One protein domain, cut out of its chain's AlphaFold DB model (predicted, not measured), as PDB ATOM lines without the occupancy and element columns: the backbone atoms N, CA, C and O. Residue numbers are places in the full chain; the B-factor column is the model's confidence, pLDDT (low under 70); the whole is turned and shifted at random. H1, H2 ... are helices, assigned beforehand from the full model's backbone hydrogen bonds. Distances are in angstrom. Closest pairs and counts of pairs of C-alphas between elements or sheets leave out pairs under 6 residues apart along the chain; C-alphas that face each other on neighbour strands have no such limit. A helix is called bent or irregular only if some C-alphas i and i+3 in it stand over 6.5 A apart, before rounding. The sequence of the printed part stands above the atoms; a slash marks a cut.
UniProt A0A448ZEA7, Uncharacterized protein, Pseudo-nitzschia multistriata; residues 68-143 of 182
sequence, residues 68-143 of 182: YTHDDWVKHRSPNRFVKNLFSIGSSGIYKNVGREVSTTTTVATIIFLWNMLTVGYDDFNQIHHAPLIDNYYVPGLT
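AT A GLANCE: This is residues 68 to 143 of the 182 residues of an uncharacterized protein of Pseudo-nitzschia multistriata (UniProt A0A448ZEA7). A drawn-out zigzag of three helices: two short ones, H1 and H2, lead at sharp angles into one long, kinked helix, H3, and beyond the end of H3 the chain makes a narrow loop that folds back on itself, followed by a tail. There is no packed core: no helix touches another, and residues 68 to 111, which take in H1, H2 and most of H3, stand free. The printed part has 76 residues, with three named helices in the order H1, H2, H3 and no named strand; the class is all helix. The whole is extended, with a radius of gyration of the C-alphas of 22.2 A and spans of 69 by 30 by 16 A.

HOW THE PARTS SIT: Start with H1, residues 70 to 77, and go over a tight link of 3 residues to H2, residues 81 to 91. The two are close but not clearly touching: their closest C-alphas, those of Lys 75 and Arg 81, are 7.4 A apart. Their lines are about perpendicular, at 80 degrees. A tight link of 1 residue then brings you to H3, residues 93 to 119. H2 and H3 are close but not clearly touching, and their closest C-alphas, those of Ile 89 and Tyr 95, are 7.3 A apart. They run the same way at a steep tilt of 69 degrees, only just short of about perpendicular. H1 and H3 are apart. Past H3, look for a short antiparallel pairing of residues 122 to 123 with residues 129 to 130. In H1 every O i to N i+4 pair is within hydrogen-bond range; in H2 it is 5 of 7 and in H3 21 of 23.

IN THESE COORDINATES: Find C-alpha 70 at (-20.334, -13.783, -14.150), where H1 begins; it is 10.8 A long from first to last C-alpha. H2 begins at C-alpha 81, at (-11.435, -9.093, -26.384), and is 15.4 A long. It is only just irregular: C-alphas 87 and 90 are 6.8 A apart. H3 is 39.2 A long and ends at C-alpha 119, at (32.967, -7.288, -41.862). It is irregular, with C-alphas 97 and 100 at 7.2 A, and it has a kink of 51 degrees near residue 100.

THE WHOLE: The two C-alphas farthest apart, those of His 70 and Tyr 137, are 69.0 A from each other. From C-alpha 68 to C-alpha 143, the first and last printed, it is 50.1 A. The printed part has no cut, and neither link between helices is long. Residues 120 to 143 are a stretch of 24 residues with no named element. The mean pLDDT of the printed part is 87.0, and no printed residue is under 70.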
ATOM      1  N   TYR A  68     -14.021 -17.998 -11.068       83.62
ATOM      2  CA  TYR A  68     -14.534 -17.419 -12.305       83.62
ATOM      3  C   TYR A  68     -15.940 -16.858 -12.071       83.62
ATOM      4  O   TYR A  68     -16.844 -17.609 -11.704       83.62
ATOM      5  N   THR A  69     -16.121 -15.548 -12.243       89.06
ATOM      6  CA  THR A  69     -17.387 -14.857 -11.941       89.06
ATOM      7  C   THR A  69     -18.218 -14.582 -13.197       89.06
ATOM      8  O   THR A  69     -17.749 -14.742 -14.325       89.06
ATOM      9  N   HIS A  70     -19.472 -14.150 -13.022       91.75
ATOM     10  CA  HIS A  70     -20.334 -13.783 -14.150       91.75
ATOM     11  C   HIS A  70     -19.744 -12.632 -14.983       91.75
ATOM     12  O   HIS A  70     -19.725 -12.708 -16.212       91.75
ATOM     13  N   ASP A  71     -19.173 -11.617 -14.332       89.25
ATOM     14  CA  ASP A  71     -18.526 -10.490 -15.014       89.25
ATOM     15  C   ASP A  71     -17.350 -10.948 -15.893       89.25
ATOM     16  O   ASP A  71     -17.143 -10.434 -16.999       89.25
ATOM     17  N   ASP A  72     -16.605 -11.967 -15.447       88.06
ATOM     18  CA  ASP A  72     -15.520 -12.571 -16.227       88.06
ATOM     19  C   ASP A  72     -16.051 -13.284 -17.476       88.06
ATOM     20  O   ASP A  72     -15.447 -13.177 -18.545       88.06
ATOM     21  N   TRP A  73     -17.208 -13.948 -17.381       90.12
ATOM     22  CA  TRP A  73     -17.876 -14.567 -18.528       90.12
ATOM     23  C   TRP A  73     -18.330 -13.538 -19.562       90.12
ATOM     24  O   TRP A  73     -18.082 -13.722 -20.761       90.12
ATOM     25  N   VAL A  74     -18.924 -12.430 -19.114       91.69
ATOM     26  CA  VAL A  74     -19.337 -11.330 -20.001       91.69
ATOM     27  C   VAL A  74     -18.109 -10.738 -20.698       91.69
ATOM     28  O   VAL A  74     -18.084 -10.591 -21.924       91.69
ATOM     29  N   LYS A  75     -17.034 -10.483 -19.944       87.06
ATOM     30  CA  LYS A  75     -15.758  -9.993 -20.484       87.06
ATOM     31  C   LYS A  75     -15.133 -10.982 -21.471       87.06
ATOM     32  O   LYS A  75     -14.614 -10.550 -22.503       87.06
ATOM     33  N   HIS A  76     -15.196 -12.283 -21.193       89.00
ATOM     34  CA  HIS A  76     -14.689 -13.333 -22.075       89.00
ATOM     35  C   HIS A  76     -15.473 -13.416 -23.391       89.00
ATOM     36  O   HIS A  76     -14.872 -13.620 -24.444       89.00
ATOM     37  N   ARG A  77     -16.794 -13.202 -23.362       91.56
ATOM     38  CA  ARG A  77     -17.628 -13.184 -24.573       91.56
ATOM     39  C   ARG A  77     -17.580 -11.885 -25.367       91.56
ATOM     40  O   ARG A  77     -18.105 -11.852 -26.477       91.56
ATOM     41  N   SER A  78     -16.930 -10.840 -24.857       91.50
ATOM     42  CA  SER A  78     -16.826  -9.581 -25.594       91.50
ATOM     43  C   SER A  78     -16.146  -9.774 -26.970       91.50
ATOM     44  O   SER A  78     -15.101 -10.434 -27.066       91.50
ATOM     45  N   PRO A  79     -16.706  -9.201 -28.054       90.19
ATOM     46  CA  PRO A  79     -16.143  -9.330 -29.402       90.19
ATOM     47  C   PRO A  79     -14.790  -8.615 -29.526       90.19
ATOM     48  O   PRO A  79     -13.878  -9.101 -30.188       90.19
ATOM     49  N   ASN A  80     -14.600  -7.526 -28.774       90.75
ATOM     50  CA  ASN A  80     -13.373  -6.725 -28.786       90.75
ATOM     51  C   ASN A  80     -12.258  -7.289 -27.877       90.75
ATOM     52  O   ASN A  80     -11.249  -6.614 -27.646       90.75
ATOM     53  N   ARG A  81     -12.402  -8.516 -27.341       86.88
ATOM     54  CA  ARG A  81     -11.435  -9.093 -26.384       86.88
ATOM     55  C   ARG A  81     -10.027  -9.202 -26.952       86.88
ATOM     56  O   ARG A  81      -9.066  -8.957 -26.233       86.88
ATOM     57  N   PHE A  82      -9.903  -9.564 -28.228       88.25
ATOM     58  CA  PHE A  82      -8.608  -9.823 -28.849       88.25
ATOM     59  C   PHE A  82      -7.815  -8.541 -29.039       88.25
ATOM     60  O   PHE A  82      -6.641  -8.504 -28.697       88.25
ATOM     61  N   VAL A  83      -8.483  -7.474 -29.483       90.56
ATOM     62  CA  VAL A  83      -7.882  -6.149 -29.649       90.56
ATOM     63  C   VAL A  83      -7.414  -5.609 -28.299       90.56
ATOM     64  O   VAL A  83      -6.260  -5.212 -28.155       90.56
ATOM     65  N   LYS A  84      -8.268  -5.685 -27.268       87.69
ATOM     66  CA  LYS A  84      -7.886  -5.281 -25.908       87.69
ATOM     67  C   LYS A  84      -6.709  -6.101 -25.379       87.69
ATOM     68  O   LYS A  84      -5.796  -5.544 -24.776       87.69
ATOM     69  N   ASN A  85      -6.723  -7.413 -25.614       88.06
ATOM     70  CA  ASN A  85      -5.643  -8.286 -25.181       88.06
ATOM     71  C   ASN A  85      -4.336  -7.948 -25.904       88.06
ATOM     72  O   ASN A  85      -3.326  -7.824 -25.222       88.06
ATOM     73  N   LEU A  86      -4.362  -7.720 -27.220       89.06
ATOM     74  CA  LEU A  86      -3.193  -7.379 -28.034       89.06
ATOM     75  C   LEU A  86      -2.487  -6.124 -27.506       89.06
ATOM     76  O   LEU A  86      -1.290  -6.166 -27.232       89.06
ATOM     77  N   PHE A  87      -3.241  -5.050 -27.252       89.31
ATOM     78  CA  PHE A  87      -2.681  -3.831 -26.659       89.31
ATOM     79  C   PHE A  87      -2.225  -4.027 -25.206       89.31
ATOM     80  O   PHE A  87      -1.298  -3.360 -24.753       89.31
ATOM     81  N   SER A  88      -2.814  -4.975 -24.471       85.44
ATOM     82  CA  SER A  88      -2.402  -5.283 -23.096       85.44
ATOM     83  C   SER A  88      -1.156  -6.175 -22.986       85.44
ATOM     84  O   SER A  88      -0.582  -6.252 -21.896       85.44
ATOM     85  N   ILE A  89      -0.698  -6.821 -24.073       85.88
ATOM     86  CA  ILE A  89       0.454  -7.749 -24.054       85.88
ATOM     87  C   ILE A  89       1.712  -7.068 -23.511       85.88
ATOM     88  O   ILE A  89       2.391  -7.657 -22.668       85.88
ATOM     89  N   GLY A  90       1.987  -5.823 -23.917       81.31
ATOM     90  CA  GLY A  90       3.166  -5.079 -23.455       81.31
ATOM     91  C   GLY A  90       3.161  -4.802 -21.947       81.31
ATOM     92  O   GLY A  90       4.207  -4.772 -21.309       81.31
ATOM     93  N   SER A  91       1.974  -4.684 -21.348       79.62
ATOM     94  CA  SER A  91       1.809  -4.513 -19.897       79.62
ATOM     95  C   SER A  91       1.699  -5.837 -19.126       79.62
ATOM     96  O   SER A  91       1.674  -5.841 -17.892       79.62
ATOM     97  N   SER A  92       1.620  -6.969 -19.837       83.81
ATOM     98  CA  SER A  92       1.342  -8.270 -19.237       83.81
ATOM     99  C   SER A  92       2.520  -8.789 -18.408       83.81
ATOM    100  O   SER A  92       3.694  -8.572 -18.714       83.81
ATOM    101  N   GLY A  93       2.210  -9.544 -17.351       80.12
ATOM    102  CA  GLY A  93       3.232 -10.173 -16.513       80.12
ATOM    103  C   GLY A  93       4.108 -11.189 -17.253       80.12
ATOM    104  O   GLY A  93       5.206 -11.484 -16.796       80.12
ATOM    105  N   ILE A  94       3.655 -11.681 -18.411       82.50
ATOM    106  CA  ILE A  94       4.402 -12.610 -19.266       82.50
ATOM    107  C   ILE A  94       5.647 -11.915 -19.825       82.50
ATOM    108  O   ILE A  94       6.745 -12.451 -19.695       82.50
ATOM    109  N   TYR A  95       5.494 -10.695 -20.353       83.12
ATOM    110  CA  TYR A  95       6.624  -9.902 -20.842       83.12
ATOM    111  C   TYR A  95       7.613  -9.592 -19.713       83.12
ATOM    112  O   TYR A  95       8.817  -9.734 -19.885       83.12
ATOM    113  N   LYS A  96       7.111  -9.259 -18.520       83.50
ATOM    114  CA  LYS A  96       7.959  -8.980 -17.350       83.50
ATOM    115  C   LYS A  96       8.737 -10.206 -16.861       83.50
ATOM    116  O   LYS A  96       9.834 -10.048 -16.341       83.50
ATOM    117  N   ASN A  97       8.184 -11.410 -17.016       85.12
ATOM    118  CA  ASN A  97       8.836 -12.644 -16.577       85.12
ATOM    119  C   ASN A  97       9.867 -13.156 -17.597       85.12
ATOM    120  O   ASN A  97      10.948 -13.590 -17.218       85.12
ATOM    121  N   VAL A  98       9.546 -13.079 -18.891       88.00
ATOM    122  CA  VAL A  98      10.379 -13.633 -19.976       88.00
ATOM    123  C   VAL A  98      11.333 -12.586 -20.578       88.00
ATOM    124  O   VAL A  98      12.336 -12.926 -21.202       88.00
ATOM    125  N   GLY A  99      11.067 -11.295 -20.363       86.88
ATOM    126  CA  GLY A  99      11.755 -10.188 -21.031       86.88
ATOM    127  C   GLY A  99      13.264 -10.151 -20.809       86.88
ATOM    128  O   GLY A  99      13.989  -9.834 -21.744       86.88
ATOM    129  N   ARG A 100      13.752 -10.541 -19.623       87.75
ATOM    130  CA  ARG A 100      15.196 -10.567 -19.317       87.75
ATOM    131  C   ARG A 100      15.963 -11.603 -20.148       87.75
ATOM    132  O   ARG A 100      17.088 -11.355 -20.579       87.75
ATOM    133  N   GLU A 101      15.373 -12.773 -20.364       91.19
ATOM    134  CA  GLU A 101      15.995 -13.849 -21.147       91.19
ATOM    135  C   GLU A 101      16.011 -13.486 -22.636       91.19
ATOM    136  O   GLU A 101      17.032 -13.616 -23.320       91.19
ATOM    137  N   VAL A 102      14.892 -12.939 -23.116       92.81
ATOM    138  CA  VAL A 102      14.757 -12.476 -24.500       92.81
ATOM    139  C   VAL A 102      15.711 -11.320 -24.778       92.81
ATOM    140  O   VAL A 102      16.451 -11.391 -25.753       92.81
ATOM    141  N   SER A 103      15.784 -10.306 -23.908       92.69
ATOM    142  CA  SER A 103      16.666  -9.150 -24.112       92.69
ATOM    143  C   SER A 103      18.138  -9.548 -24.187       92.69
ATOM    144  O   SER A 103      18.881  -9.001 -25.000       92.69
ATOM    145  N   THR A 104      18.559 -10.527 -23.383       95.19
ATOM    146  CA  THR A 104      19.933 -11.050 -23.413       95.19
ATOM    147  C   THR A 104      20.237 -11.688 -24.767       95.19
ATOM    148  O   THR A 104      21.238 -11.361 -25.405       95.19
ATOM    149  N   THR A 105      19.330 -12.534 -25.257       95.06
ATOM    150  CA  THR A 105      19.482 -13.202 -26.558       95.06
ATOM    151  C   THR A 105      19.437 -12.202 -27.715       95.06
ATOM    152  O   THR A 105      20.256 -12.279 -28.628       95.06
ATOM    153  N   THR A 106      18.537 -11.214 -27.660       96.12
ATOM    154  CA  THR A 106      18.461 -10.125 -28.643       96.12
ATOM    155  C   THR A 106      19.743  -9.304 -28.656       96.12
ATOM    156  O   THR A 106      20.235  -8.995 -29.732       96.12
ATOM    157  N   THR A 107      20.328  -9.012 -27.493       96.81
ATOM    158  CA  THR A 107      21.593  -8.264 -27.409       96.81
ATOM    159  C   THR A 107      22.715  -9.021 -28.118       96.81
ATOM    160  O   THR A 107      23.399  -8.460 -28.974       96.81
ATOM    161  N   VAL A 108      22.857 -10.324 -27.852       95.50
ATOM    162  CA  VAL A 108      23.840 -11.172 -28.548       95.50
ATOM    163  C   VAL A 108      23.583 -11.192 -30.059       95.50
ATOM    164  O   VAL A 108      24.511 -10.993 -30.840       95.50
ATOM    165  N   ALA A 109      22.327 -11.356 -30.480       94.06
ATOM    166  CA  ALA A 109      21.960 -11.337 -31.893       94.06
ATOM    167  C   ALA A 109      22.283  -9.990 -32.562       94.06
ATOM    168  O   ALA A 109      22.825  -9.974 -33.665       94.06
ATOM    169  N   THR A 110      22.022  -8.864 -31.889       95.75
ATOM    170  CA  THR A 110      22.355  -7.528 -32.408       95.75
ATOM    171  C   THR A 110      23.858  -7.325 -32.544       95.75
ATOM    172  O   THR A 110      24.296  -6.769 -33.543       95.75
ATOM    173  N   ILE A 111      24.661  -7.831 -31.606       95.06
ATOM    174  CA  ILE A 111      26.126  -7.758 -31.697       95.06
ATOM    175  C   ILE A 111      26.622  -8.547 -32.912       95.06
ATOM    176  O   ILE A 111      27.414  -8.028 -33.693       95.06
ATOM    177  N   ILE A 112      26.123  -9.772 -33.110       92.38
ATOM    178  CA  ILE A 112      26.484 -10.604 -34.268       92.38
ATOM    179  C   ILE A 112      26.043  -9.935 -35.575       92.38
ATOM    180  O   ILE A 112      26.789  -9.946 -36.552       92.38
ATOM    181  N   PHE A 113      24.853  -9.334 -35.601       91.44
ATOM    182  CA  PHE A 113      24.349  -8.607 -36.763       91.44
ATOM    183  C   PHE A 113      25.244  -7.412 -37.117       91.44
ATOM    184  O   PHE A 113      25.695  -7.312 -38.254       91.44
ATOM    185  N   LEU A 114      25.570  -6.557 -36.141       91.56
ATOM    186  CA  LEU A 114      26.452  -5.402 -36.348       91.56
ATOM    187  C   LEU A 114      27.863  -5.829 -36.765       91.56
ATOM    188  O   LEU A 114      28.470  -5.199 -37.628       91.56
ATOM    189  N   TRP A 115      28.372  -6.924 -36.201       90.38
ATOM    190  CA  TRP A 115      29.658  -7.489 -36.600       90.38
ATOM    191  C   TRP A 115      29.665  -7.940 -38.063       90.38
ATOM    192  O   TRP A 115      30.588  -7.614 -38.810       90.38
ATOM    193  N   ASN A 116      28.631  -8.668 -38.491       89.31
ATOM    194  CA  ASN A 116      28.514  -9.115 -39.877       89.31
ATOM    195  C   ASN A 116      28.310  -7.933 -40.836       89.31
ATOM    196  O   ASN A 116      28.952  -7.902 -41.880       89.31
ATOM    197  N   MET A 117      27.527  -6.919 -40.449       86.44
ATOM    198  CA  MET A 117      27.378  -5.675 -41.217       86.44
ATOM    199  C   MET A 117      28.736  -4.984 -41.447       86.44
ATOM    200  O   MET A 117      29.000  -4.479 -42.535       86.44
ATOM    201  N   LEU A 118      29.610  -4.980 -40.436       87.31
ATOM    202  CA  LEU A 118      30.914  -4.314 -40.483       87.31
ATOM    203  C   LEU A 118      31.967  -5.063 -41.321       87.31
ATOM    204  O   LEU A 118      32.821  -4.422 -41.937       87.31
ATOM    205  N   THR A 119      31.916  -6.399 -41.319       86.00
ATOM    206  CA  THR A 119      32.967  -7.288 -41.862       86.00
ATOM    207  C   THR A 119      32.615  -7.918 -43.209       86.00
ATOM    208  O   THR A 119      33.499  -8.107 -44.035       86.00
ATOM    209  N   VAL A 120      31.340  -8.227 -43.453       84.19
ATOM    210  CA  VAL A 120      30.859  -8.848 -44.703       84.19
ATOM    211  C   VAL A 120      30.212  -7.812 -45.627       84.19
ATOM    212  O   VAL A 120      30.211  -7.991 -46.843       84.19
ATOM    213  N   GLY A 121      29.717  -6.707 -45.065       83.44
ATOM    214  CA  GLY A 121      28.915  -5.713 -45.775       83.44
ATOM    215  C   GLY A 121      27.421  -5.913 -45.528       83.44
ATOM    216  O   GLY A 121      27.003  -6.837 -44.825       83.44
ATOM    217  N   TYR A 122      26.605  -5.011 -46.067       86.75
ATOM    218  CA  TYR A 122      25.151  -5.072 -45.933       86.75
ATOM    219  C   TYR A 122      24.452  -4.569 -47.187       86.75
ATOM    220  O   TYR A 122      25.001  -3.775 -47.953       86.75
ATOM    221  N   ASP A 123      23.210  -5.010 -47.340       88.38
ATOM    222  CA  ASP A 123      22.375  -4.671 -48.481       88.38
ATOM    223  C   ASP A 123      21.387  -3.619 -48.016       88.38
ATOM    224  O   ASP A 123      20.649  -3.831 -47.049       88.38
ATOM    225  N   ASP A 124      21.401  -2.464 -48.670       86.12
ATOM    226  CA  ASP A 124      20.433  -1.417 -48.365       86.12
ATOM    227  C   ASP A 124      19.053  -1.753 -48.960       86.12
ATOM    228  O   ASP A 124      18.901  -2.664 -49.780       86.12
ATOM    229  N   PHE A 125      18.025  -0.986 -48.600       88.00
ATOM    230  CA  PHE A 125      16.664  -1.144 -49.130       88.00
ATOM    231  C   PHE A 125      16.580  -1.009 -50.660       88.00
ATOM    232  O   PHE A 125      15.644  -1.518 -51.272       88.00
ATOM    233  N   ASN A 126      17.569  -0.358 -51.277       88.94
ATOM    234  CA  ASN A 126      17.717  -0.244 -52.730       88.94
ATOM    235  C   ASN A 126      18.413  -1.457 -53.372       88.94
ATOM    236  O   ASN A 126      18.713  -1.425 -54.564       88.94
ATOM    237  N   GLN A 127      18.684  -2.509 -52.591       83.88
ATOM    238  CA  GLN A 127      19.341  -3.739 -53.033       83.88
ATOM    239  C   GLN A 127      20.768  -3.514 -53.566       83.88
ATOM    240  O   GLN A 127      21.269  -4.262 -54.403       83.88
ATOM    241  N   ILE A 128      21.429  -2.463 -53.073       87.62
ATOM    242  CA  ILE A 128      22.829  -2.162 -53.368       87.62
ATOM    243  C   ILE A 128      23.675  -2.736 -52.233       87.62
ATOM    244  O   ILE A 128      23.454  -2.416 -51.065       87.62
ATOM    245  N   HIS A 129      24.645  -3.577 -52.592       86.94
ATOM    246  CA  HIS A 129      25.612  -4.150 -51.662       86.94
ATOM    247  C   HIS A 129      26.649  -3.087 -51.278       86.94
ATOM    248  O   HIS A 129      27.438  -2.644 -52.117       86.94
ATOM    249  N   HIS A 130      26.660  -2.675 -50.013       84.06
ATOM    250  CA  HIS A 130      27.691  -1.791 -49.483       84.06
ATOM    251  C   HIS A 130      28.909  -2.603 -49.043       84.06
ATOM    252  O   HIS A 130      28.787  -3.596 -48.326       84.06
ATOM    253  N   ALA A 131      30.090  -2.153 -49.472       80.69
ATOM    254  CA  ALA A 131      31.354  -2.773 -49.103       80.69
ATOM    255  C   ALA A 131      31.575  -2.728 -47.577       80.69
ATOM    256  O   ALA A 131      31.147  -1.769 -46.921       80.69
ATOM    257  N   PRO A 132      32.248  -3.742 -47.006       82.69
ATOM    258  CA  PRO A 132      32.567  -3.763 -45.585       82.69
ATOM    259  C   PRO A 132      33.488  -2.599 -45.211       82.69
ATOM    260  O   PRO A 132      34.352  -2.186 -45.982       82.69
ATOM    261  N   LEU A 133      33.318  -2.075 -43.995       77.62
ATOM    262  CA  LEU A 133      34.184  -1.010 -43.474       77.62
ATOM    263  C   LEU A 133      35.548  -1.557 -43.028       77.62
ATOM    264  O   LEU A 133      36.529  -0.818 -43.005       77.62
ATOM    265  N   ILE A 134      35.612  -2.841 -42.661       78.50
ATOM    266  CA  ILE A 134      36.845  -3.535 -42.279       78.50
ATOM    267  C   ILE A 134      37.106  -4.644 -43.297       78.50
ATOM    268  O   ILE A 134      36.653  -5.772 -43.126       78.50
ATOM    269  N   ASP A 135      37.861  -4.319 -44.343       70.31
ATOM    270  CA  ASP A 135      38.312  -5.280 -45.351       70.31
ATOM    271  C   ASP A 135      39.651  -5.897 -44.916       70.31
ATOM    272  O   ASP A 135      40.734  -5.441 -45.280       70.31
ATOM    273  N   ASN A 136      39.584  -6.884 -44.019       74.25
ATOM    274  CA  ASN A 136      40.751  -7.632 -43.557       74.25
ATOM    275  C   ASN A 136      40.526  -9.126 -43.776       74.25
ATOM    276  O   ASN A 136      39.620  -9.718 -43.195       74.25
ATOM    277  N   TYR A 137      41.434  -9.762 -44.518       72.38
ATOM    278  CA  TYR A 137      41.390 -11.197 -44.825       72.38
ATOM    279  C   TYR A 137      41.291 -12.104 -43.581       72.38
ATOM    280  O   TYR A 137      40.739 -13.200 -43.639       72.38
ATOM    281  N   TYR A 138      41.813 -11.652 -42.438       77.19
ATOM    282  CA  TYR A 138      41.845 -12.423 -41.193       77.19
ATOM    283  C   TYR A 138      40.561 -12.340 -40.358       77.19
ATOM    284  O   TYR A 138      40.494 -12.971 -39.303       77.19
ATOM    285  N   VAL A 139      39.557 -11.570 -40.789       80.94
ATOM    286  CA  VAL A 139      38.330 -11.340 -40.019       80.94
ATOM    287  C   VAL A 139      37.152 -12.049 -40.700       80.94
ATOM    288  O   VAL A 139      36.555 -11.494 -41.618       80.94
ATOM    289  N   PRO A 140      36.803 -13.287 -40.291       81.31
ATOM    290  CA  PRO A 140      35.699 -14.015 -40.902       81.31
ATOM    291  C   PRO A 140      34.332 -13.507 -40.422       81.31
ATOM    292  O   PRO A 140      34.154 -13.116 -39.264       81.31
ATOM    293  N   GLY A 141      33.336 -13.598 -41.308       84.25
ATOM    294  CA  GLY A 141      31.928 -13.419 -40.957       84.25
ATOM    295  C   GLY A 141      31.445 -14.509 -39.996       84.25
ATOM    296  O   GLY A 141      31.801 -15.685 -40.124       84.25
ATOM    297  N   LEU A 142      30.621 -14.124 -39.021       88.44
ATOM    298  CA  LEU A 142      30.084 -15.044 -38.019       88.44
ATOM    299  C   LEU A 142      28.780 -15.649 -38.538       88.44
ATOM    300  O   LEU A 142      27.751 -14.974 -38.568       88.44
ATOM    301  N   THR A 143      28.815 -16.931 -38.903       87.38
ATOM    302  CA  THR A 143      27.639 -17.678 -39.368       87.38
ATOM    303  C   THR A 143      27.449 -18.952 -38.552       87.38
ATOM    304  O   THR A 143      28.415 -19.590 -38.132       87.38
TER     305      THR A 143